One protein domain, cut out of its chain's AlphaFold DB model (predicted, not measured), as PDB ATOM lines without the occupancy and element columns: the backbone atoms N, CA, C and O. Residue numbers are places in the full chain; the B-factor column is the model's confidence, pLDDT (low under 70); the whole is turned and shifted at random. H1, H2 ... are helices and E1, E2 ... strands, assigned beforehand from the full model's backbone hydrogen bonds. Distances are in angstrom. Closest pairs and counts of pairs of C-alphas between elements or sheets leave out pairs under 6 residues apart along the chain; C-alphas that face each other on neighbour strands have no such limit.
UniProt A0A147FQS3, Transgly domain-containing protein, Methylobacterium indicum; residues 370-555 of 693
ATOM      1  N   VAL A 370     118.785 144.986 144.882       79.56
ATOM      2  CA  VAL A 370     119.131 143.547 144.907       79.56
ATOM      3  C   VAL A 370     117.883 142.661 144.878       79.56
ATOM      4  O   VAL A 370     117.777 141.779 144.028       79.56
ATOM      5  N   THR A 371     116.913 142.877 145.774       79.69
ATOM      6  CA  THR A 371     115.685 142.057 145.810       79.69
ATOM      7  C   THR A 371     114.804 142.251 144.572       79.69
ATOM      8  O   THR A 371     114.261 141.272 144.050       79.69
ATOM      9  N   ARG A 372     114.749 143.473 144.016       83.44
ATOM     10  CA  ARG A 372     114.038 143.764 142.760       83.44
ATOM     11  C   ARG A 372     114.612 142.997 141.566       83.44
ATOM     12  O   ARG A 372     113.843 142.554 140.719       83.44
ATOM     13  N   SER A 373     115.930 142.776 141.526       83.81
ATOM     14  CA  SER A 373     116.576 141.978 140.470       83.81
ATOM     15  C   SER A 373     116.108 140.520 140.411       83.81
ATOM     16  O   SER A 373     116.306 139.851 139.401       83.81
ATOM     17  N   GLY A 374     115.506 140.001 141.487       86.31
ATOM     18  CA  GLY A 374     115.094 138.604 141.603       86.31
ATOM     19  C   GLY A 374     116.238 137.593 141.725       86.31
ATOM     20  O   GLY A 374     115.969 136.417 141.961       86.31
ATOM     21  N   PHE A 375     117.500 138.034 141.659       92.25
ATOM     22  CA  PHE A 375     118.674 137.191 141.894       92.25
ATOM     23  C   PHE A 375     118.604 136.392 143.216       92.25
ATOM     24  O   PHE A 375     118.845 135.184 143.165       92.25
ATOM     25  N   PRO A 376     118.192 136.967 144.372       91.50
ATOM     26  CA  PRO A 376     118.049 136.191 145.605       91.50
ATOM     27  C   PRO A 376     117.043 135.038 145.493       91.50
ATOM     28  O   PRO A 376     117.243 133.996 146.108       91.50
ATOM     29  N   ASP A 377     115.980 135.197 144.700       90.31
ATOM     30  CA  ASP A 377     114.936 134.182 144.526       90.31
ATOM     31  C   ASP A 377     115.357 133.061 143.564       90.31
ATOM     32  O   ASP A 377     115.001 131.906 143.784       90.31
ATOM     33  N   LEU A 378     116.175 133.369 142.550       90.94
ATOM     34  CA  LEU A 378     116.822 132.358 141.701       90.94
ATOM     35  C   LEU A 378     117.837 131.525 142.494       90.94
ATOM     36  O   LEU A 378     117.852 130.299 142.403       90.94
ATOM     37  N   VAL A 379     118.647 132.191 143.322       91.56
ATOM     38  CA  VAL A 379     119.574 131.548 144.264       91.56
ATOM     39  C   VAL A 379     118.822 130.664 145.263       91.56
ATOM     40  O   VAL A 379     119.265 129.553 145.548       91.56
ATOM     41  N   LEU A 380     117.668 131.115 145.765       89.75
ATOM     42  CA  LEU A 380     116.790 130.318 146.627       89.75
ATOM     43  C   LEU A 380     116.212 129.090 145.918       89.75
ATOM     44  O   LEU A 380     116.135 128.035 146.541       89.75
ATOM     45  N   ALA A 381     115.825 129.200 144.644       88.50
ATOM     46  CA  ALA A 381     115.316 128.071 143.865       88.50
ATOM     47  C   ALA A 381     116.398 126.995 143.650       88.50
ATOM     48  O   ALA A 381     116.186 125.835 143.992       88.50
ATOM     49  N   GLU A 382     117.587 127.391 143.192       87.94
ATOM     50  CA  GLU A 382     118.746 126.499 143.011       87.94
ATOM     51  C   GLU A 382     119.247 125.893 144.344       87.94
ATOM     52  O   GLU A 382     119.786 124.784 144.377       87.94
ATOM     53  N   ALA A 383     119.060 126.601 145.464       87.00
ATOM     54  CA  ALA A 383     119.338 126.082 146.801       87.00
ATOM     55  C   ALA A 383     118.246 125.133 147.328       87.00
ATOM     56  O   ALA A 383     118.566 124.235 148.106       87.00
ATOM     57  N   ALA A 384     116.980 125.295 146.930       83.50
ATOM     58  CA  ALA A 384     115.868 124.477 147.422       83.50
ATOM     59  C   ALA A 384     116.037 122.997 147.045       83.50
ATOM     60  O   ALA A 384     115.923 122.133 147.915       83.50
ATOM     61  N   ASP A 385     116.440 122.720 145.800       77.06
ATOM     62  CA  ASP A 385     116.758 121.365 145.318       77.06
ATOM     63  C   ASP A 385     117.877 120.692 146.146       77.06
ATOM     64  O   ASP A 385     117.938 119.467 146.250       77.06
ATOM     65  N   ARG A 386     118.745 121.491 146.790       79.06
ATOM     66  CA  ARG A 386     119.877 121.042 147.625       79.06
ATOM     67  C   ARG A 386     119.555 120.993 149.123       79.06
ATOM     68  O   ARG A 386     120.200 120.249 149.857       79.06
ATOM     69  N   LEU A 387     118.571 121.768 149.588       75.94
ATOM     70  CA  LEU A 387     118.042 121.709 150.959       75.94
ATOM     71  C   LEU A 387     117.190 120.453 151.202       75.94
ATOM     72  O   LEU A 387     117.037 120.039 152.357       75.94
ATOM     73  N   GLY A 388     116.665 119.856 150.128       68.88
ATOM     74  CA  GLY A 388     115.798 118.681 150.157       68.88
ATOM     75  C   GLY A 388     114.316 119.021 150.391       68.88
ATOM     76  O   GLY A 388     113.973 120.168 150.685       68.88
ATOM     77  N   PRO A 389     113.416 118.023 150.277       63.47
ATOM     78  CA  PRO A 389     111.967 118.239 150.346       63.47
ATOM     79  C   PRO A 389     111.501 118.764 151.713       63.47
ATOM     80  O   PRO A 389     110.589 119.590 151.786       63.47
ATOM     81  N   ASP A 390     112.152 118.339 152.797       65.62
ATOM     82  CA  ASP A 390     111.910 118.853 154.144       65.62
ATOM     83  C   ASP A 390     112.599 120.209 154.339       65.62
ATOM     84  O   ASP A 390     113.634 120.294 155.002       65.62
ATOM     85  N   LEU A 391     112.030 121.278 153.772       63.16
ATOM     86  CA  LEU A 391     112.536 122.642 153.965       63.16
ATOM     87  C   LEU A 391     112.607 122.995 155.471       63.16
ATOM     88  O   LEU A 391     111.579 122.889 156.160       63.16
ATOM     89  N   PRO A 392     113.786 123.417 155.978       67.19
ATOM     90  CA  PRO A 392     114.051 123.624 157.406       67.19
ATOM     91  C   PRO A 392     113.265 124.784 158.024       67.19
ATOM     92  O   PRO A 392     112.540 125.496 157.324       67.19
ATOM     93  N   GLN A 393     113.412 124.975 159.341       76.44
ATOM     94  CA  GLN A 393     112.856 126.161 159.999       76.44
ATOM     95  C   GLN A 393     113.702 127.392 159.681       76.44
ATOM     96  O   GLN A 393     113.146 128.386 159.229       76.44
ATOM     97  N   ASP A 394     115.030 127.306 159.775       83.75
ATOM     98  CA  ASP A 394     115.909 128.386 159.325       83.75
ATOM     99  C   ASP A 394     116.986 127.865 158.359       83.75
ATOM    100  O   ASP A 394     117.683 126.885 158.632       83.75
ATOM    101  N   ALA A 395     117.136 128.542 157.220       87.00
ATOM    102  CA  ALA A 395     118.230 128.340 156.274       87.00
ATOM    103  C   ALA A 395     118.975 129.651 156.009       87.00
ATOM    104  O   ALA A 395     118.375 130.730 155.946       87.00
ATOM    105  N   THR A 396     120.277 129.529 155.771       90.62
ATOM    106  CA  THR A 396     121.169 130.636 155.421       90.62
ATOM    107  C   THR A 396     121.891 130.301 154.126       90.62
ATOM    108  O   THR A 396     122.511 129.246 154.018       90.62
ATOM    109  N   ILE A 397     121.833 131.192 153.141       91.50
ATOM    110  CA  ILE A 397     122.449 131.001 151.825       91.50
ATOM    111  C   ILE A 397     123.428 132.144 151.588       91.50
ATOM    112  O   ILE A 397     122.998 133.285 151.437       91.50
ATOM    113  N   ARG A 398     124.730 131.858 151.538       92.50
ATOM    114  CA  ARG A 398     125.766 132.866 151.266       92.50
ATOM    115  C   ARG A 398     126.133 132.846 149.790       92.50
ATOM    116  O   ARG A 398     126.417 131.782 149.231       92.50
ATOM    117  N   THR A 399     126.103 134.020 149.171       93.81
ATOM    118  CA  THR A 399     126.285 134.193 147.725       93.81
ATOM    119  C   THR A 399     127.650 134.777 147.370       93.81
ATOM    120  O   THR A 399     128.471 135.032 148.243       93.81
ATOM    121  N   THR A 400     127.890 134.992 146.081       93.88
ATOM    122  CA  THR A 400     129.018 135.751 145.520       93.88
ATOM    123  C   THR A 400     128.776 137.250 145.405       93.88
ATOM    124  O   THR A 400     129.651 137.955 144.902       93.88
ATOM    125  N   LEU A 401     127.599 137.740 145.807       95.25
ATOM    126  CA  LEU A 401     127.260 139.151 145.673       95.25
ATOM    127  C   LEU A 401     128.155 139.980 146.597       95.25
ATOM    128  O   LEU A 401     128.191 139.759 147.807       95.25
ATOM    129  N   ASP A 402     128.874 140.922 146.002       94.62
ATOM    130  CA  ASP A 402     129.735 141.876 146.686       94.62
ATOM    131  C   ASP A 402     128.880 143.099 147.040       94.62
ATOM    132  O   ASP A 402     128.326 143.762 146.160       94.62
ATOM    133  N   ARG A 403     128.716 143.370 148.340       92.69
ATOM    134  CA  ARG A 403     127.867 144.465 148.829       92.69
ATOM    135  C   ARG A 403     128.400 145.833 148.402       92.69
ATOM    136  O   ARG A 403     127.607 146.733 148.133       92.69
ATOM    137  N   ASP A 404     129.714 146.003 148.345       92.81
ATOM    138  CA  ASP A 404     130.324 147.311 148.139       92.81
ATOM    139  C   ASP A 404     130.355 147.634 146.637       92.81
ATOM    140  O   ASP A 404     130.008 148.747 146.241       92.81
ATOM    141  N   LEU A 405     130.593 146.630 145.783       94.12
ATOM    142  CA  LEU A 405     130.330 146.713 144.341       94.12
ATOM    143  C   LEU A 405     128.842 146.938 144.034       94.12
ATOM    144  O   LEU A 405     128.512 147.740 143.163       94.12
ATOM    145  N   GLN A 406     127.935 146.264 144.749       94.69
ATOM    146  CA  GLN A 406     126.493 146.476 144.609       94.69
ATOM    147  C   GLN A 406     126.101 147.913 144.985       94.69
ATOM    148  O   GLN A 406     125.308 148.524 144.275       94.69
ATOM    149  N   ALA A 407     126.682 148.491 146.040       92.31
ATOM    150  CA  ALA A 407     126.439 149.882 146.416       92.31
ATOM    151  C   ALA A 407     126.953 150.873 145.352       92.31
ATOM    152  O   ALA A 407     126.274 151.854 145.049       92.31
ATOM    153  N   MET A 408     128.110 150.603 144.730       94.44
ATOM    154  CA  MET A 408     128.604 151.381 143.580       94.44
ATOM    155  C   MET A 408     127.662 151.265 142.373       94.44
ATOM    156  O   MET A 408     127.327 152.267 141.744       94.44
ATOM    157  N   ALA A 409     127.193 150.049 142.077       93.56
ATOM    158  CA  ALA A 409     126.249 149.754 141.002       93.56
ATOM    159  C   ALA A 409     124.900 150.474 141.186       93.56
ATOM    160  O   ALA A 409     124.389 151.082 140.244       93.56
ATOM    161  N   GLU A 410     124.341 150.447 142.398       91.81
ATOM    162  CA  GLU A 410     123.090 151.129 142.745       91.81
ATOM    163  C   GLU A 410     123.245 152.656 142.679       91.81
ATOM    164  O   GLU A 410     122.461 153.315 141.996       91.81
ATOM    165  N   ALA A 411     124.300 153.218 143.280       90.88
ATOM    166  CA  ALA A 411     124.556 154.661 143.262       90.88
ATOM    167  C   ALA A 411     124.866 155.209 141.855       90.88
ATOM    168  O   ALA A 411     124.552 156.360 141.553       90.88
ATOM    169  N   ALA A 412     125.488 154.412 140.980       91.62
ATOM    170  CA  ALA A 412     125.687 154.783 139.583       91.62
ATOM    171  C   ALA A 412     124.365 154.764 138.798       91.62
ATOM    172  O   ALA A 412     124.074 155.717 138.076       91.62
ATOM    173  N   ALA A 413     123.533 153.732 138.978       89.25
ATOM    174  CA  ALA A 413     122.219 153.662 138.343       89.25
ATOM    175  C   ALA A 413     121.302 154.816 138.790       89.25
ATOM    176  O   ALA A 413     120.659 155.442 137.948       89.25
ATOM    177  N   GLU A 414     121.287 155.149 140.084       87.81
ATOM    178  CA  GLU A 414     120.479 156.239 140.642       87.81
ATOM    179  C   GLU A 414     120.848 157.602 140.035       87.81
ATOM    180  O   GLU A 414     119.984 158.249 139.442       87.81
ATOM    181  N   ARG A 415     122.135 157.991 140.039       86.06
ATOM    182  CA  ARG A 415     122.596 159.248 139.407       86.06
ATOM    183  C   ARG A 415     122.208 159.355 137.931       86.06
ATOM    184  O   ARG A 415     121.909 160.442 137.440       86.06
ATOM    185  N   ARG A 416     122.236 158.236 137.198       84.75
ATOM    186  CA  ARG A 416     121.905 158.198 135.763       84.75
ATOM    187  C   ARG A 416     120.396 158.324 135.528       84.75
ATOM    188  O   ARG A 416     119.998 158.966 134.560       84.75
ATOM    189  N   LEU A 417     119.569 157.807 136.438       82.06
ATOM    190  CA  LEU A 417     118.119 158.022 136.445       82.06
ATOM    191  C   LEU A 417     117.738 159.458 136.836       82.06
ATOM    192  O   LEU A 417     116.845 160.032 136.215       82.06
ATOM    193  N   GLU A 418     118.429 160.067 137.802       81.50
ATOM    194  CA  GLU A 418     118.244 161.486 138.136       81.50
ATOM    195  C   GLU A 418     118.599 162.396 136.951       81.50
ATOM    196  O   GLU A 418     117.819 163.282 136.597       81.50
ATOM    197  N   ALA A 419     119.736 162.140 136.292       76.44
ATOM    198  CA  ALA A 419     120.190 162.895 135.124       76.44
ATOM    199  C   ALA A 419     119.269 162.743 133.897       76.44
ATOM    200  O   ALA A 419     119.125 163.690 133.126       76.44
ATOM    201  N   ALA A 420     118.614 161.587 133.728       70.69
ATOM    202  CA  ALA A 420     117.600 161.363 132.691       70.69
ATOM    203  C   ALA A 420     116.255 162.069 132.979       70.69
ATOM    204  O   ALA A 420     115.396 162.163 132.101       70.69
ATOM    205  N   GLY A 421     116.062 162.585 134.198       64.50
ATOM    206  CA  GLY A 421     114.881 163.343 134.589       64.50
ATOM    207  C   GLY A 421     113.621 162.501 134.835       64.50
ATOM    208  O   GLY A 421     113.589 161.271 134.758       64.50
ATOM    209  N   ARG A 422     112.526 163.187 135.179       54.22
ATOM    210  CA  ARG A 422     111.260 162.556 135.594       54.22
ATOM    211  C   ARG A 422     110.417 162.101 134.395       54.22
ATOM    212  O   ARG A 422     109.410 162.730 134.085       54.22
ATOM    213  N   GLY A 423     110.800 160.999 133.748       57.97
ATOM    214  CA  GLY A 423     110.061 160.475 132.589       57.97
ATOM    215  C   GLY A 423     110.395 159.037 132.192       57.97
ATOM    216  O   GLY A 423     111.089 158.816 131.204       57.97
ATOM    217  N   GLY A 424     109.890 158.051 132.943       66.19
ATOM    218  CA  GLY A 424     109.884 156.633 132.537       66.19
ATOM    219  C   GLY A 424     111.253 155.956 132.366       66.19
ATOM    220  O   GLY A 424     111.297 154.823 131.891       66.19
ATOM    221  N   ALA A 425     112.346 156.632 132.735       77.62
ATOM    222  CA  ALA A 425     113.704 156.132 132.577       77.62
ATOM    223  C   ALA A 425     113.973 154.887 133.436       77.62
ATOM    224  O   ALA A 425     113.450 154.753 134.547       77.62
ATOM    225  N   ARG A 426     114.793 153.971 132.913       83.25
ATOM    226  CA  ARG A 426     115.192 152.718 133.568       83.25
ATOM    227  C   ARG A 426     116.674 152.470 133.311       83.25
ATOM    228  O   ARG A 426     117.160 152.694 132.207       83.25
ATOM    229  N   ALA A 427     117.374 151.980 134.326       87.56
ATOM    230  CA  ALA A 427     118.774 151.593 134.238       87.56
ATOM    231  C   ALA A 427     118.925 150.179 134.806       87.56
ATOM    232  O   ALA A 427     118.486 149.925 135.930       87.56
ATOM    233  N   SER A 428     119.524 149.273 134.037       91.00
ATOM    234  CA  SER A 428     119.850 147.919 134.491       91.00
ATOM    235  C   SER A 428     121.339 147.655 134.324       91.00
ATOM    236  O   SER A 428     121.973 148.107 133.371       91.00
ATOM    237  N   LEU A 429     121.906 146.930 135.282       93.19
ATOM    238  CA  LEU A 429     123.335 146.653 135.370       93.19
ATOM    239  C   LEU A 429     123.525 145.256 135.957       93.19
ATOM    240  O   LEU A 429     122.887 144.897 136.944       93.19
ATOM    241  N   LEU A 430     124.405 144.472 135.346       95.88
ATOM    242  CA  LEU A 430     124.786 143.143 135.804       95.88
ATOM    243  C   LEU A 430     126.307 143.008 135.738       95.88
ATOM    244  O   LEU A 430     126.914 143.386 134.738       95.88
ATOM    245  N   ILE A 431     126.914 142.455 136.787       96.31
ATOM    246  CA  ILE A 431     128.357 142.199 136.847       96.31
ATOM    247  C   ILE A 431     128.587 140.731 137.190       96.31
ATOM    248  O   ILE A 431     128.081 140.241 138.203       96.31
ATOM    249  N   LEU A 432     129.351 140.039 136.345       96.25
ATOM    250  CA  LEU A 432     129.708 138.631 136.494       96.25
ATOM    251  C   LEU A 432     131.192 138.461 136.845       96.25
ATOM    252  O   LEU A 432     132.052 139.163 136.311       96.25
ATOM    253  N   GLY A 433     131.486 137.497 137.714       94.25
ATOM    254  CA  GLY A 433     132.839 137.046 138.031       94.25
ATOM    255  C   GLY A 433     133.437 136.130 136.953       94.25
ATOM    256  O   GLY A 433     132.743 135.715 136.018       94.25
ATOM    257  N   PRO A 434     134.724 135.760 137.081       92.44
ATOM    258  CA  PRO A 434     135.411 134.889 136.125       92.44
ATOM    259  C   PRO A 434     134.837 133.464 136.088       92.44
ATOM    260  O   PRO A 434     134.940 132.789 135.068       92.44
ATOM    261  N   ASP A 435     134.194 133.026 137.171       90.88
ATOM    262  CA  ASP A 435     133.478 131.753 137.332       90.88
ATOM    263  C   ASP A 435     132.013 131.805 136.835       90.88
ATOM    264  O   ASP A 435     131.266 130.840 136.989       90.88
ATOM    265  N   GLY A 436     131.580 132.931 136.251       91.62
ATOM    266  CA  GLY A 436     130.195 133.157 135.818       91.62
ATOM    267  C   GLY A 436     129.211 133.446 136.961       91.62
ATOM    268  O   GLY A 436     128.008 133.532 136.717       91.62
ATOM    269  N   SER A 437     129.697 133.603 138.196       93.75
ATOM    270  CA  SER A 437     128.877 134.012 139.341       93.75
ATOM    271  C   SER A 437     128.445 135.479 139.250       93.75
ATOM    272  O   SER A 437     129.121 136.296 138.626       93.75
ATOM    273  N   VAL A 438     127.329 135.847 139.880       95.19
ATOM    274  CA  VAL A 438     126.851 137.235 139.942       95.19
ATOM    275  C   VAL A 438     127.556 137.960 141.084       95.19
ATOM    276  O   VAL A 438     127.533 137.502 142.227       95.19
ATOM    277  N   ARG A 439     128.167 139.105 140.779       95.25
ATOM    278  CA  ARG A 439     128.831 139.981 141.756       95.25
ATOM    279  C   ARG A 439     127.981 141.186 142.143       95.25
ATOM    280  O   ARG A 439     127.973 141.546 143.311       95.25
ATOM    281  N   ALA A 440     127.232 141.747 141.195       95.19
ATOM    282  CA  ALA A 440     126.232 142.788 141.435       95.19
ATOM    283  C   ALA A 440     125.111 142.714 140.384       95.19
ATOM    284  O   ALA A 440     125.358 142.309 139.245       95.19
ATOM    285  N   ALA A 441     123.890 143.107 140.756       94.06
ATOM    286  CA  ALA A 441     122.718 143.140 139.880       94.06
ATOM    287  C   ALA A 441     121.738 144.264 140.266       94.06
ATOM    288  O   ALA A 441     121.277 144.344 141.405       94.06
ATOM    289  N   VAL A 442     121.369 145.101 139.295       91.44
ATOM    290  CA  VAL A 442     120.399 146.199 139.421       91.44
ATOM    291  C   VAL A 442     119.350 146.066 138.317       91.44
ATOM    292  O   VAL A 442     119.695 145.889 137.147       91.44
ATOM    293  N   ALA A 443     118.069 146.156 138.688       87.31
ATOM    294  CA  ALA A 443     116.932 146.070 137.771       87.31
ATOM    295  C   ALA A 443     116.176 147.401 137.654       87.31
ATOM    296  O   ALA A 443     115.524 147.847 138.604       87.31
ATOM    297  N   GLY A 444     116.206 147.982 136.457       76.56
ATOM    298  CA  GLY A 444     115.279 149.018 136.009       76.56
ATOM    299  C   GLY A 444     113.978 148.455 135.418       76.56
ATOM    300  O   GLY A 444     112.965 149.152 135.412       76.56
ATOM    301  N   GLY A 445     113.999 147.209 134.929       75.81
ATOM    302  CA  GLY A 445     112.858 146.496 134.350       75.81
ATOM    303  C   GLY A 445     112.318 145.372 135.243       75.81
ATOM    304  O   GLY A 445     112.221 145.511 136.464       75.81
ATOM    305  N   THR A 446     111.939 144.252 134.627       82.31
ATOM    306  CA  THR A 446     111.504 143.030 135.318       82.31
ATOM    307  C   THR A 446     112.636 142.352 136.110       82.31
ATOM    308  O   THR A 446     113.808 142.512 135.763       82.31
ATOM    309  N   PRO A 447     112.316 141.547 137.146       85.94
ATOM    310  CA  PRO A 447     113.286 140.626 137.744       85.94
ATOM    311  C   PRO A 447     113.844 139.648 136.700       85.94
ATOM    312  O   PRO A 447     113.184 139.355 135.698       85.94
ATOM    313  N   LEU A 448     115.026 139.089 136.974       88.38
ATOM    314  CA  LEU A 448     115.637 138.048 136.149       88.38
ATOM    315  C   LEU A 448     114.653 136.880 135.916       88.38
ATOM    316  O   LEU A 448     114.127 136.326 136.887       88.38
ATOM    317  N   PRO A 449     114.407 136.485 134.654       86.62
ATOM    318  CA  PRO A 449     113.573 135.332 134.340       86.62
ATOM    319  C   PRO A 449     114.272 134.018 134.713       86.62
ATOM    320  O   PRO A 449     115.496 133.917 134.665       86.62
ATOM    321  N   ASP A 450     113.485 132.989 135.022       89.19
ATOM    322  CA  ASP A 450     113.980 131.633 135.291       89.19
ATOM    323  C   ASP A 450     114.383 130.923 133.982       89.19
ATOM    324  O   ASP A 450     113.600 130.191 133.376       89.19
ATOM    325  N   THR A 451     115.598 131.204 133.504       90.69
ATOM    326  CA  THR A 451     116.208 130.590 132.312       90.69
ATOM    327  C   THR A 451     117.376 129.667 132.687       90.69
ATOM    328  O   THR A 451     117.923 129.784 133.788       90.69
ATOM    329  N   PRO A 452     117.834 128.776 131.782       90.19
ATOM    330  CA  PRO A 452     119.042 127.981 132.007       90.19
ATOM    331  C   PRO A 452     120.275 128.839 132.335       90.19
ATOM    332  O   PRO A 452     121.086 128.456 133.171       90.19
ATOM    333  N   GLU A 453     120.400 130.024 131.739       89.88
ATOM    334  CA  GLU A 453     121.476 130.992 131.996       89.88
ATOM    335  C   GLU A 453     121.362 131.561 133.413       89.88
ATOM    336  O   GLU A 453     122.359 131.647 134.129       89.88
ATOM    337  N   ALA A 454     120.142 131.898 133.838       91.06
ATOM    338  CA  ALA A 454     119.866 132.453 135.159       91.06
ATOM    339  C   ALA A 454     120.109 131.422 136.266       91.06
ATOM    340  O   ALA A 454     120.745 131.743 137.271       91.06
ATOM    341  N   ARG A 455     119.702 130.165 136.046       90.25
ATOM    342  CA  ARG A 455     120.036 129.040 136.931       90.25
ATOM    343  C   ARG A 455     121.536 128.772 136.970       90.25
ATOM    344  O   ARG A 455     122.087 128.649 138.058       90.25
ATOM    345  N   ARG A 456     122.235 128.760 135.825       89.69
ATOM    346  CA  ARG A 456     123.704 128.603 135.783       89.69
ATOM    347  C   ARG A 456     124.418 129.698 136.583       89.69
ATOM    348  O   ARG A 456     125.258 129.371 137.421       89.69
ATOM    349  N   ALA A 457     124.042 130.963 136.393       91.44
ATOM    350  CA  ALA A 457     124.608 132.089 137.132       91.44
ATOM    351  C   ALA A 457     124.288 132.018 138.638       91.44
ATOM    352  O   ALA A 457     125.191 132.148 139.464       91.44
ATOM    353  N   ALA A 458     123.039 131.730 139.023       91.62
ATOM    354  CA  ALA A 458     122.645 131.533 140.422       91.62
ATOM    355  C   ALA A 458     123.394 130.356 141.079       91.62
ATOM    356  O   ALA A 458     123.869 130.475 142.207       91.62
ATOM    357  N   SER A 459     123.588 129.257 140.346       89.62
ATOM    358  CA  SER A 459     124.350 128.082 140.781       89.62
ATOM    359  C   SER A 459     125.823 128.399 141.015       89.62
ATOM    360  O   SER A 459     126.362 128.044 142.067       89.62
ATOM    361  N   ALA A 460     126.479 129.089 140.077       90.31
ATOM    362  CA  ALA A 460     127.846 129.587 140.249       90.31
ATOM    363  C   ALA A 460     127.955 130.556 141.442       90.31
ATOM    364  O   ALA A 460     128.972 130.580 142.134       90.31
ATOM    365  N   SER A 461     126.875 131.290 141.727       92.31
ATOM    366  CA  SER A 461     126.789 132.250 142.829       92.31
ATOM    367  C   SER A 461     126.584 131.634 144.216       92.31
ATOM    368  O   SER A 461     126.722 132.345 145.210       92.31
ATOM    369  N   LEU A 462     126.255 130.343 144.333       89.94
ATOM    370  CA  LEU A 462     126.132 129.667 145.629       89.94
ATOM    371  C   LEU A 462     127.518 129.360 146.207       89.94
ATOM    372  O   LEU A 462     128.186 128.432 145.749       89.94
ATOM    373  N   ARG A 463     127.924 130.097 147.251       87.50
ATOM    374  CA  ARG A 463     129.132 129.792 148.038       87.50
ATOM    375  C   ARG A 463     128.827 128.811 149.171       87.50
ATOM    376  O   ARG A 463     129.482 127.780 149.254       87.50
ATOM    377  N   HIS A 464     127.822 129.104 150.002       87.25
ATOM    378  CA  HIS A 464     127.517 128.330 151.214       87.25
ATOM    379  C   HIS A 464     126.013 128.132 151.428       87.25
ATOM    380  O   HIS A 464     125.222 129.047 151.191       87.25
ATOM    381  N   LEU A 465     125.633 126.968 151.956       86.31
ATOM    382  CA  LEU A 465     124.273 126.598 152.335       86.31
ATOM    383  C   LEU A 465     124.263 126.046 153.764       86.31
ATOM    384  O   LEU A 465     124.722 124.929 154.014       86.31
ATOM    385  N   GLY A 466     123.709 126.824 154.688       84.00
ATOM    386  CA  GLY A 466     123.455 126.444 156.071       84.00
ATOM    387  C   GLY A 466     121.985 126.090 156.308       84.00
ATOM    388  O   GLY A 466     121.084 126.743 155.779       84.00
ATOM    389  N   ARG A 467     121.743 125.079 157.141       82.69
ATOM    390  CA  ARG A 467     120.434 124.567 157.558       82.69
ATOM    391  C   ARG A 467     120.427 124.364 159.065       82.69
ATOM    392  O   ARG A 467     121.268 123.626 159.568       82.69
ATOM    393  N   ASP A 468     119.487 124.984 159.773       81.44
ATOM    394  CA  ASP A 468     119.302 124.816 161.221       81.44
ATOM    395  C   ASP A 468     120.640 124.979 162.006       81.44
ATOM    396  O   ASP A 468     120.948 124.239 162.941       81.44
ATOM    397  N   GLY A 469     121.490 125.919 161.557       74.38
ATOM    398  CA  GLY A 469     122.829 126.201 162.105       74.38
ATOM    399  C   GLY A 469     123.983 125.299 161.627       74.38
ATOM    400  O   GLY A 469     125.107 125.474 162.091       74.38
ATOM    401  N   ARG A 470     123.749 124.344 160.717       78.88
ATOM    402  CA  ARG A 470     124.745 123.371 160.221       78.88
ATOM    403  C   ARG A 470     125.031 123.547 158.722       78.88
ATOM    404  O   ARG A 470     124.092 123.823 157.979       78.88
ATOM    405  N   PRO A 471     126.269 123.339 158.239       80.31
ATOM    406  CA  PRO A 471     126.550 123.319 156.804       80.31
ATOM    407  C   PRO A 471     125.890 122.108 156.123       80.31
ATOM    408  O   PRO A 471     125.942 120.993 156.639       80.31
ATOM    409  N   VAL A 472     125.297 122.333 154.949       78.56
ATOM    410  CA  VAL A 472     124.744 121.303 154.043       78.56
ATOM    411  C   VAL A 472     125.551 121.225 152.754       78.56
ATOM    412  O   VAL A 472     125.798 120.139 152.239       78.56
ATOM    413  N   TYR A 473     125.962 122.379 152.229       67.88
ATOM    414  CA  TYR A 473     126.725 122.485 150.992       67.88
ATOM    415  C   TYR A 473     127.685 123.669 151.086       67.88
ATOM    416  O   TYR A 473     127.288 124.762 151.487       67.88
ATOM    417  N   ASP A 474     128.935 123.452 150.699       65.44
ATOM    418  CA  ASP A 474     129.981 124.469 150.623       65.44
ATOM    419  C   ASP A 474     130.688 124.262 149.280       65.44
ATOM    420  O   ASP A 474     131.071 123.135 148.947       65.44
ATOM    421  N   ARG A 475     130.745 125.298 148.437       61.56
ATOM    422  CA  ARG A 475     131.132 125.140 147.029       61.56
ATOM    423  C   ARG A 475     132.617 125.434 146.823       61.56
ATOM    424  O   ARG A 475     133.058 126.555 147.064       61.56
ATOM    425  N   LEU A 476     133.366 124.485 146.247       53.56
ATOM    426  CA  LEU A 476     134.602 124.850 145.545       53.56
ATOM    427  C   LEU A 476     134.260 125.813 144.400       53.56
ATOM    428  O   LEU A 476     133.347 125.549 143.613       53.56
ATOM    429  N   VAL A 477     135.008 126.915 144.315       58.25
ATOM    430  CA  VAL A 477     134.881 127.930 143.259       58.25
ATOM    431  C   VAL A 477     134.817 127.239 141.894       58.25
ATOM    432  O   VAL A 477     135.639 126.371 141.596       58.25
ATOM    433  N   ALA A 478     133.806 127.572 141.087       66.12
ATOM    434  CA  ALA A 478     133.684 126.984 139.759       66.12
ATOM    435  C   ALA A 478     134.864 127.437 138.881       66.12
ATOM    436  O   ALA A 478     135.373 128.545 139.035       66.12
ATOM    437  N   GLY A 479     135.322 126.562 137.980       73.12
ATOM    438  CA  GLY A 479     136.432 126.889 137.084       73.12
ATOM    439  C   GLY A 479     136.128 128.127 136.227       73.12
ATOM    440  O   GLY A 479     134.956 128.389 135.940       73.12
ATOM    441  N   PRO A 480     137.154 128.892 135.810       83.56
ATOM    442  CA  PRO A 480     136.953 130.098 135.020       83.56
ATOM    443  C   PRO A 480     136.240 129.772 133.702       83.56
ATOM    444  O   PRO A 480     136.697 128.941 132.916       83.56
ATOM    445  N   VAL A 481     135.117 130.442 133.462       87.75
ATOM    446  CA  VAL A 481     134.292 130.277 132.260       87.75
ATOM    447  C   VAL A 481     134.906 131.106 131.121       87.75
ATOM    448  O   VAL A 481     135.267 132.266 131.363       87.75
ATOM    449  N   PRO A 482     135.025 130.576 129.885       90.50
ATOM    450  CA  PRO A 482     135.565 131.318 128.743       90.50
ATOM    451  C   PRO A 482     134.829 132.640 128.499       90.50
ATOM    452  O   PRO A 482     133.600 132.696 128.565       90.50
ATOM    453  N   GLU A 483     135.562 133.709 128.178       88.19
ATOM    454  CA  GLU A 483     134.996 135.066 128.088       88.19
ATOM    455  C   GLU A 483     133.825 135.165 127.096       88.19
ATOM    456  O   GLU A 483     132.817 135.798 127.401       88.19
ATOM    457  N   ALA A 484     133.905 134.478 125.952       89.06
ATOM    458  CA  ALA A 484     132.823 134.432 124.967       89.06
ATOM    459  C   ALA A 484     131.520 133.830 125.536       89.06
ATOM    460  O   ALA A 484     130.430 134.330 125.246       89.06
ATOM    461  N   GLU A 485     131.612 132.806 126.393       90.69
ATOM    462  CA  GLU A 485     130.441 132.248 127.076       90.69
ATOM    463  C   GLU A 485     129.946 133.196 128.177       90.69
ATOM    464  O   GLU A 485     128.746 133.467 128.236       90.69
ATOM    465  N   ARG A 486     130.847 133.792 128.979       92.19
ATOM    466  CA  ARG A 486     130.464 134.803 129.990       92.19
ATOM    467  C   ARG A 486     129.728 135.983 129.359       92.19
ATOM    468  O   ARG A 486     128.702 136.409 129.879       92.19
ATOM    469  N   ARG A 487     130.211 136.479 128.216       93.38
ATOM    470  CA  ARG A 487     129.597 137.570 127.445       93.38
ATOM    471  C   ARG A 487     128.233 137.173 126.887       93.38
ATOM    472  O   ARG A 487     127.299 137.962 126.976       93.38
ATOM    473  N   THR A 488     128.090 135.947 126.387       92.25
ATOM    474  CA  THR A 488     126.798 135.423 125.914       92.25
ATOM    475  C   THR A 488     125.781 135.309 127.057       92.25
ATOM    476  O   THR A 488     124.646 135.767 126.916       92.25
ATOM    477  N   ALA A 489     126.190 134.783 128.217       91.12
ATOM    478  CA  ALA A 489     125.335 134.687 129.401       91.12
ATOM    479  C   ALA A 489     124.942 136.073 129.948       91.12
ATOM    480  O   ALA A 489     123.763 136.320 130.196       91.12
ATOM    481  N   LEU A 490     125.904 136.997 130.071       94.12
ATOM    482  CA  LEU A 490     125.673 138.382 130.494       94.12
ATOM    483  C   LEU A 490     124.589 139.057 129.644       94.12
ATOM    484  O   LEU A 490     123.655 139.631 130.197       94.12
ATOM    485  N   LEU A 491     124.697 138.965 128.315       92.38
ATOM    486  CA  LEU A 491     123.743 139.570 127.384       92.38
ATOM    487  C   LEU A 491     122.325 139.010 127.576       92.38
ATOM    488  O   LEU A 491     121.374 139.783 127.679       92.38
ATOM    489  N   ALA A 492     122.179 137.687 127.691       90.69
ATOM    490  CA  ALA A 492     120.881 137.044 127.909       90.69
ATOM    491  C   ALA A 492     120.218 137.476 129.234       90.69
ATOM    492  O   ALA A 492     119.019 137.762 129.272       90.69
ATOM    493  N   LEU A 493     120.999 137.563 130.314       92.00
ATOM    494  CA  LEU A 493     120.522 137.967 131.641       92.00
ATOM    495  C   LEU A 493     120.169 139.461 131.701       92.00
ATOM    496  O   LEU A 493     119.131 139.836 132.246       92.00
ATOM    497  N   LEU A 494     121.002 140.312 131.101       90.44
ATOM    498  CA  LEU A 494     120.822 141.763 131.080       90.44
ATOM    499  C   LEU A 494     119.597 142.184 130.255       90.44
ATOM    500  O   LEU A 494     118.848 143.055 130.689       90.44
ATOM    501  N   VAL A 495     119.318 141.515 129.130       87.56
ATOM    502  CA  VAL A 495     118.059 141.696 128.378       87.56
ATOM    503  C   VAL A 495     116.838 141.319 129.232       87.56
ATOM    504  O   VAL A 495     115.802 141.982 129.157       87.56
ATOM    505  N   GLY A 496     116.958 140.312 130.105       85.44
ATOM    506  CA  GLY A 496     115.930 139.972 131.097       85.44
ATOM    507  C   GLY A 496     115.692 141.075 132.140       85.44
ATOM    508  O   GLY A 496     114.541 141.368 132.459       85.44
ATOM    509  N   LEU A 497     116.765 141.716 132.617       85.69
ATOM    510  CA  LEU A 497     116.723 142.846 133.559       85.69
ATOM    511  C   LEU A 497     116.258 144.168 132.922       85.69
ATOM    512  O   LEU A 497     115.823 145.072 133.637       85.69
ATOM    513  N   ALA A 498     116.403 144.328 131.606       82.88
ATOM    514  CA  ALA A 498     116.047 145.549 130.879       82.88
ATOM    515  C   ALA A 498     114.560 145.597 130.483       82.88
ATOM    516  O   ALA A 498     113.980 146.680 130.405       82.88
ATOM    517  N   ARG A 499     113.939 144.429 130.253       82.56
ATOM    518  CA  ARG A 499     112.551 144.294 129.783       82.56
ATOM    519  C   ARG A 499     111.564 145.088 130.664       82.56
ATOM    520  O   ARG A 499     111.594 144.932 131.887       82.56
ATOM    521  N   PRO A 500     110.666 145.908 130.085       73.81
ATOM    522  CA  PRO A 500     109.735 146.723 130.862       73.81
ATOM    523  C   PRO A 500     108.708 145.870 131.636       73.81
ATOM    524  O   PRO A 500     108.331 144.783 131.188       73.81
ATOM    525  N   PRO A 501     108.223 146.350 132.800       68.38
ATOM    526  CA  PRO A 501     107.159 145.687 133.545       68.38
ATOM    527  C   PRO A 501     105.820 145.768 132.797       68.38
ATOM    528  O   PRO A 501     105.528 146.753 132.118       68.38
ATOM    529  N   ALA A 502     104.982 144.740 132.951       62.44
ATOM    530  CA  ALA A 502     103.703 144.637 132.252       62.44
ATOM    531  C   ALA A 502     102.786 145.845 132.526       62.44
ATOM    532  O   ALA A 502     102.552 146.210 133.677       62.44
ATOM    533  N   GLY A 503     102.247 146.443 131.460       56.62
ATOM    534  CA  GLY A 503     101.389 147.629 131.541       56.62
ATOM    535  C   GLY A 503     102.137 148.966 131.607       56.62
ATOM    536  O   GLY A 503     101.486 150.005 131.660       56.62
ATOM    537  N   ALA A 504     103.473 148.971 131.570       60.28
ATOM    538  CA  ALA A 504     104.198 150.156 131.130       60.28
ATOM    539  C   ALA A 504     104.055 150.318 129.609       60.28
ATOM    540  O   ALA A 504     104.055 149.329 128.879       60.28
ATOM    541  N   GLU A 505     103.966 151.559 129.136       54.31
ATOM    542  CA  GLU A 505     104.076 151.849 127.707       54.31
ATOM    543  C   GLU A 505     105.505 151.574 127.220       54.31
ATOM    544  O   GLU A 505     106.481 151.965 127.879       54.31
ATOM    545  N   ASP A 506     105.616 150.979 126.031       48.56
ATOM    546  CA  ASP A 506     106.832 150.987 125.216       48.56
ATOM    547  C   ASP A 506     107.041 152.403 124.649       48.56
ATOM    548  O   ASP A 506     106.924 152.660 123.449       48.56
ATOM    549  N   ALA A 507     107.327 153.360 125.540       46.94
ATOM    550  CA  ALA A 507     107.879 154.652 125.156       46.94
ATOM    551  C   ALA A 507     109.099 154.388 124.263       46.94
ATOM    552  O   ALA A 507     109.939 153.573 124.639       46.94
ATOM    553  N   ALA A 508     109.155 155.036 123.091       44.97
ATOM    554  CA  ALA A 508     109.994 154.665 121.944       44.97
ATOM    555  C   ALA A 508     111.510 154.818 122.201       44.97
ATOM    556  O   ALA A 508     112.185 155.693 121.656       44.97
ATOM    557  N   SER A 509     112.029 153.956 123.068       53.12
ATOM    558  CA  SER A 509     113.363 154.012 123.631       53.12
ATOM    559  C   SER A 509     114.380 153.436 122.660       53.12
ATOM    560  O   SER A 509     114.247 152.319 122.157       53.12
ATOM    561  N   ARG A 510     115.446 154.200 122.437       54.03
ATOM    562  CA  ARG A 510     116.689 153.670 121.883       54.03
ATOM    563  C   ARG A 510     117.447 153.024 123.035       54.03
ATOM    564  O   ARG A 510     118.242 153.687 123.693       54.03
ATOM    565  N   ASP A 511     117.147 151.754 123.288       60.69
ATOM    566  CA  ASP A 511     117.790 150.966 124.341       60.69
ATOM    567  C   ASP A 511     119.284 150.804 124.044       60.69
ATOM    568  O   ASP A 511     119.711 149.939 123.275       60.69
ATOM    569  N   GLY A 512     120.087 151.671 124.658       73.00
ATOM    570  CA  GLY A 512     121.534 151.568 124.618       73.00
ATOM    571  C   GLY A 512     122.008 150.395 125.476       73.00
ATOM    572  O   GLY A 512     121.504 150.174 126.580       73.00
ATOM    573  N   LEU A 513     123.022 149.682 124.987       86.50
ATOM    574  CA  LEU A 513     123.648 148.535 125.641       86.50
ATOM    575  C   LEU A 513     125.171 148.670 125.559       86.50
ATOM    576  O   LEU A 513     125.717 148.767 124.462       86.50
ATOM    577  N   PHE A 514     125.856 148.609 126.701       91.56
ATOM    578  CA  PHE A 514     127.319 148.567 126.767       91.56
ATOM    579  C   PHE A 514     127.793 147.352 127.576       91.56
ATOM    580  O   PHE A 514     127.156 146.953 128.551       91.56
ATOM    581  N   VAL A 515     128.921 146.757 127.174       93.38
ATOM    582  CA  VAL A 515     129.565 145.625 127.860       93.38
ATOM    583  C   VAL A 515     131.077 145.833 127.878       93.38
ATOM    584  O   VAL A 515     131.691 145.936 126.815       93.38
ATOM    585  N   GLY A 516     131.668 145.824 129.073       93.56
ATOM    586  CA  GLY A 516     133.103 146.014 129.301       93.56
ATOM    587  C   GLY A 516     133.612 145.235 130.516       93.56
ATOM    588  O   GLY A 516     132.845 144.568 131.213       93.56
ATOM    589  N   THR A 517     134.915 145.302 130.775       94.00
ATOM    590  CA  THR A 517     135.575 144.586 131.878       94.00
ATOM    591  C   THR A 517     136.043 145.530 132.983       94.00
ATOM    592  O   THR A 517     136.448 146.661 132.729       94.00
ATOM    593  N   ILE A 518     135.987 145.054 134.227       91.69
ATOM    594  CA  ILE A 518     136.432 145.775 135.424       91.69
ATOM    595  C   ILE A 518     137.394 144.843 136.173       91.69
ATOM    596  O   ILE A 518     136.999 144.089 137.058       91.69
ATOM    597  N   GLY A 519     138.661 144.831 135.750       87.38
ATOM    598  CA  GLY A 519     139.610 143.788 136.153       87.38
ATOM    599  C   GLY A 519     139.270 142.450 135.489       87.38
ATOM    600  O   GLY A 519     139.167 142.377 134.266       87.38
ATOM    601  N   ASP A 520     139.085 141.396 136.286       88.94
ATOM    602  CA  ASP A 520     138.614 140.076 135.841       88.94
ATOM    603  C   ASP A 520     137.080 139.990 135.693       88.94
ATOM    604  O   ASP A 520     136.559 139.073 135.040       88.94
ATOM    605  N   LEU A 521     136.357 140.956 136.271       94.12
ATOM    606  CA  LEU A 521     134.902 141.055 136.216       94.12
ATOM    607  C   LEU A 521     134.421 141.495 134.829       94.12
ATOM    608  O   LEU A 521     135.035 142.340 134.177       94.12
ATOM    609  N   LEU A 522     133.270 140.975 134.407       95.62
ATOM    610  CA  LEU A 522     132.588 141.372 133.177       95.62
ATOM    611  C   LEU A 522     131.270 142.074 133.526       95.62
ATOM    612  O   LEU A 522     130.382 141.458 134.114       95.62
ATOM    613  N   ALA A 523     131.141 143.347 133.161       96.31
ATOM    614  CA  ALA A 523     129.984 144.182 133.468       96.31
ATOM    615  C   ALA A 523     129.204 144.552 132.199       96.31
ATOM    616  O   ALA A 523     129.784 144.855 131.156       96.31
ATOM    617  N   GLY A 524     127.877 144.554 132.299       94.25
ATOM    618  CA  GLY A 524     126.968 144.960 131.234       94.25
ATOM    619  C   GLY A 524     125.897 145.909 131.750       94.25
ATOM    620  O   GLY A 524     125.365 145.712 132.841       94.25
ATOM    621  N   THR A 525     125.587 146.934 130.963       93.69
ATOM    622  CA  THR A 525     124.681 148.033 131.316       93.69
ATOM    623  C   THR A 525     123.664 148.292 130.213       93.69
ATOM    624  O   THR A 525     123.985 148.206 129.028       93.69
ATOM    625  N   THR A 526     122.449 148.665 130.605       89.81
ATOM    626  CA  THR A 526     121.448 149.255 129.714       89.81
ATOM    627  C   THR A 526     120.814 150.479 130.355       89.81
ATOM    628  O   THR A 526     120.591 150.519 131.568       89.81
ATOM    629  N   VAL A 527     120.502 151.480 129.532       85.94
ATOM    630  CA  VAL A 527     119.724 152.655 129.938       85.94
ATOM    631  C   VAL A 527     118.656 152.912 128.882       85.94
ATOM    632  O   VAL A 527     118.970 153.030 127.698       85.94
ATOM    633  N   SER A 528     117.404 153.012 129.322       78.19
ATOM    634  CA  SER A 528     116.255 153.410 128.509       78.19
ATOM    635  C   SER A 528     115.626 154.675 129.085       78.19
ATOM    636  O   SER A 528     115.601 154.874 130.301       78.19
ATOM    637  N   SER A 529     115.142 155.574 128.226       71.56
ATOM    638  CA  SER A 529     114.473 156.810 128.651       71.56
ATOM    639  C   SER A 529     113.539 157.342 127.566       71.56
ATOM    640  O   SER A 529     113.760 157.110 126.380       71.56
ATOM    641  N   ALA A 530     112.500 158.071 127.976       58.69
ATOM    642  CA  ALA A 530     111.544 158.688 127.056       58.69
ATOM    643  C   ALA A 530     111.959 160.101 126.587       58.69
ATOM    644  O   ALA A 530     111.223 160.725 125.826       58.69
ATOM    645  N   ALA A 531     113.092 160.637 127.061       50.81
ATOM    646  CA  ALA A 531     113.413 162.060 126.958       50.81
ATOM    647  C   ALA A 531     114.878 162.325 126.561       50.81
ATOM    648  O   ALA A 531     115.741 162.402 127.427       50.81
ATOM    649  N   ALA A 532     115.124 162.507 125.255       48.25
ATOM    650  CA  ALA A 532     116.061 163.476 124.649       48.25
ATOM    651  C   ALA A 532     116.442 163.050 123.220       48.25
ATOM    652  O   ALA A 532     117.006 161.980 123.002       48.25
ATOM    653  N   GLU A 533     116.243 163.934 122.242       42.72
ATOM    654  CA  GLU A 533     116.547 163.659 120.825       42.72
ATOM    655  C   GLU A 533     118.059 163.584 120.509       42.72
ATOM    656  O   GLU A 533     118.439 163.148 119.424       42.72
ATOM    657  N   ASN A 534     118.926 163.960 121.463       42.25
ATOM    658  CA  ASN A 534     120.361 164.211 121.251       42.25
ATOM    659  C   ASN A 534     121.325 163.391 122.148       42.25
ATOM    660  O   ASN A 534     122.511 163.697 122.171       42.25
ATOM    661  N   GLY A 535     120.854 162.388 122.910       46.09
ATOM    662  CA  GLY A 535     121.662 161.733 123.969       46.09
ATOM    663  C   GLY A 535     121.824 160.205 123.904       46.09
ATOM    664  O   GLY A 535     122.347 159.609 124.839       46.09
ATOM    665  N   ALA A 536     121.358 159.543 122.842       42.59
ATOM    666  CA  ALA A 536     121.108 158.091 122.833       42.59
ATOM    667  C   ALA A 536     122.343 157.159 122.699       42.59
ATOM    668  O   ALA A 536     122.164 155.969 122.455       42.59
ATOM    669  N   GLY A 537     123.572 157.674 122.812       51.22
ATOM    670  CA  GLY A 537     124.807 156.875 122.745       51.22
ATOM    671  C   GLY A 537     125.375 156.550 124.127       51.22
ATOM    672  O   GLY A 537     125.431 155.395 124.540       51.22
ATOM    673  N   ASP A 538     125.763 157.594 124.857       61.72
ATOM    674  CA  ASP A 538     126.734 157.485 125.952       61.72
ATOM    675  C   ASP A 538     126.133 157.007 127.286       61.72
ATOM    676  O   ASP A 538     126.869 156.683 128.212       61.72
ATOM    677  N   GLY A 539     124.803 156.961 127.421       80.25
ATOM    678  CA  GLY A 539     124.112 156.652 128.684       80.25
ATOM    679  C   GLY A 539     124.552 155.345 129.375       80.25
ATOM    680  O   GLY A 539     124.890 155.392 130.562       80.25
ATOM    681  N   PRO A 540     124.579 154.191 128.677       87.00
ATOM    682  CA  PRO A 540     125.021 152.917 129.244       87.00
ATOM    683  C   PRO A 540     126.536 152.869 129.459       87.00
ATOM    684  O   PRO A 540     126.986 152.407 130.505       87.00
ATOM    685  N   GLU A 541     127.335 153.398 128.524       89.69
ATOM    686  CA  GLU A 541     128.788 153.448 128.715       89.69
ATOM    687  C   GLU A 541     129.141 154.299 129.937       89.69
ATOM    688  O   GLU A 541     129.873 153.845 130.807       89.69
ATOM    689  N   ALA A 542     128.565 155.489 130.084       88.50
ATOM    690  CA  ALA A 542     128.829 156.353 131.227       88.50
ATOM    691  C   ALA A 542     128.304 155.766 132.557       88.50
ATOM    692  O   ALA A 542     128.890 156.030 133.605       88.50
ATOM    693  N   LEU A 543     127.258 154.927 132.531       90.75
ATOM    694  CA  LEU A 543     126.857 154.102 133.680       90.75
ATOM    695  C   LEU A 543     127.924 153.040 134.018       90.75
ATOM    696  O   LEU A 543     128.215 152.819 135.191       90.75
ATOM    697  N   PHE A 544     128.546 152.411 133.017       94.56
ATOM    698  CA  PHE A 544     129.673 151.495 133.224       94.56
ATOM    699  C   PHE A 544     130.918 152.228 133.756       94.56
ATOM    700  O   PHE A 544     131.501 151.786 134.747       94.56
ATOM    701  N   GLN A 545     131.299 153.361 133.153       93.06
ATOM    702  CA  GLN A 545     132.477 154.146 133.544       93.06
ATOM    703  C   GLN A 545     132.342 154.683 134.981       93.06
ATOM    704  O   GLN A 545     133.314 154.654 135.736       93.06
ATOM    705  N   ASP A 546     131.138 155.094 135.401       92.56
ATOM    706  CA  ASP A 546     130.831 155.473 136.788       92.56
ATOM    707  C   ASP A 546     131.196 154.363 137.792       92.56
ATOM    708  O   ASP A 546     131.817 154.635 138.823       92.56
ATOM    709  N   VAL A 547     130.819 153.113 137.499       94.31
ATOM    710  CA  VAL A 547     131.089 151.956 138.371       94.31
ATOM    711  C   VAL A 547     132.559 151.552 138.298       94.31
ATOM    712  O   VAL A 547     133.178 151.327 139.336       94.31
ATOM    713  N   ALA A 548     133.146 151.515 137.101       93.81
ATOM    714  CA  ALA A 548     134.554 151.177 136.904       93.81
ATOM    715  C   ALA A 548     135.490 152.160 137.631       93.81
ATOM    716  O   ALA A 548     136.433 151.734 138.298       93.81
ATOM    717  N   ALA A 549     135.197 153.465 137.582       92.25
ATOM    718  CA  ALA A 549     135.957 154.493 138.287       92.25
ATOM    719  C   ALA A 549     135.807 154.403 139.817       92.25
ATOM    720  O   ALA A 549     136.787 154.585 140.545       92.25
ATOM    721  N   GLN A 550     134.607 154.095 140.326       92.06
ATOM    722  CA  GLN A 550     134.407 153.857 141.761       92.06
ATOM    723  C   GLN A 550     135.129 152.588 142.236       92.06
ATOM    724  O   GLN A 550     135.812 152.628 143.262       92.06
ATOM    725  N   TRP A 551     135.061 151.499 141.465       91.75
ATOM    726  CA  TRP A 551     135.750 150.249 141.779       91.75
ATOM    727  C   TRP A 551     137.270 150.416 141.778       91.75
ATOM    728  O   TRP A 551     137.913 150.038 142.750       91.75
ATOM    729  N   ALA A 552     137.848 151.052 140.754       89.19
ATOM    730  CA  ALA A 552     139.288 151.315 140.679       89.19
ATOM    731  C   ALA A 552     139.795 152.226 141.816       89.19
ATOM    732  O   ALA A 552     140.947 152.118 142.234       89.19
ATOM    733  N   LYS A 553     138.934 153.104 142.351       88.69
ATOM    734  CA  LYS A 553     139.238 153.928 143.532       88.69
ATOM    735  C   LYS A 553     139.201 153.128 144.842       88.69
ATOM    736  O   LYS A 553     139.973 153.435 145.746       88.69
ATOM    737  N   ALA A 554     138.308 152.144 144.960       87.44
ATOM    738  CA  ALA A 554     138.212 151.263 146.128       87.44
ATOM    739  C   ALA A 554     139.281 150.153 146.121       87.44
ATOM    740  O   ALA A 554     139.817 149.799 147.170       87.44
ATOM    741  N   HIS A 555     139.619 149.657 144.931       84.31
ATOM    742  CA  HIS A 555     140.589 148.600 144.670       84.31
ATOM    743  C   HIS A 555     141.752 149.136 143.818       84.31
ATOM    744  O   HIS A 555     141.869 148.780 142.641       84.31
TER     745      HIS A 555
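This is residues 370 to 555 of the 693 residues of the protein "Transgly domain-containing protein" of Methylobacterium indicum (UniProt A0A147FQS3). A twisted four-stranded sheet, E3 E2 E7 E6, is the middle layer of a three-layered body, with H2 and H5 packed over one face and H4 over the other. At one end of this body sits a smaller unit, the three-stranded sheet E1 E4 E5 with H1 over one face, and H3 lies where the two units join, touching H1 and H4. The printed part has 186 residues, with five named helices and seven named strands in the order H1 E1 H2 E2 E3 H3 E4 E5 H4 E6 E7 H5. Both sheets are antiparallel throughout, and the class is mixed, helices and strands. The whole is compact, with a radius of gyration of the C-alphas of 17.1 A and spans of 56 by 38 by 27 A.

In the larger sheet, E3 is residues 438 to 442, E2 residues 426 to 432, 20.4 A long, E7 residues 521 to 528, 23.7 A, and E6 residues 512 to 518, 19.3 A. Its helices are H2, residues 403 to 419, 24.2 A from first to last C-alpha, H5, residues 538 to 554, 24.0 A, and H4, residues 483 to 498, 21.8 A. The smaller sheet has E1, residues 394 to 399, 16.6 A, E4, residues 462 to 467, and E5, residues 470 to 474. H1 is residues 375 to 387, 18.0 A, and H3 is residues 452 to 460, 12.2 A. H1 begins with C-alpha 375 at (118.674, 137.191, 141.894), E7 begins with C-alpha 521 at (134.902, 141.055, 136.216), and H5 ends with C-alpha 554 at (138.212, 151.263, 146.128).

The larger sheet runs E3 E2 E7 E6, with E3 and E6 as edge strands. E2 and E7 are antiparallel at 169 degrees, with N 432 and O 522 at 2.8 A, within hydrogen-bond range. In the hairpin of E2 and E3, N 442 and O 429 are 2.8 A apart; in that of E6 and E7, N 523 and O 516 are 2.9 A apart. H2 is on this sheet at a height of 8.2 A, over E3 and E2, and runs along the strands; its closest C-alpha to E3 is that of Gln 406, 4.9 A from Ala 440. H5, on the same face, lies over E7 at a height of 8.3 A. H2 and H5 touch, closest at the C-alphas of Met 408 and Val 547, 5.8 A, at a tilt of 36 degrees, only just steep, opposite ways. H4 lies on the opposite face at a height of 8.2 A, over E2 and E7. With residues 489 to 493 alone it touches H3, closest at the C-alphas of Glu 453 and Ala 489, 5.9 A. H3 only grazes the larger sheet with residues 454 to 460. It touches H1 about perpendicular, at 74 degrees, with the C-alphas of Val 379 and Ala 458 closest at 4.9 A. H1 is on the smaller sheet at a height of 9.1 A, over E1 and E4, slantwise to the strands. There N 466 and O 396 of E4 and E1 are 2.8 A apart, and N 465 and O 473 in the hairpin of E4 and E5 are 2.8 A apart. In H2, H3, H4 and H5 every O i to N i+4 pair is within hydrogen-bond range; in H1, 7 of 9 are.

The C-alphas farthest apart are those of Arg 470 and Glu 533, 56.9 A. The printed part has no cut. The link from H4 to E6, residues 499 to 511, is long. The mean pLDDT of the printed part is 82.4, with low confidence at residues 388 to 392, 421 to 424, 473 to 478, 501 to 511 and 530 to 538.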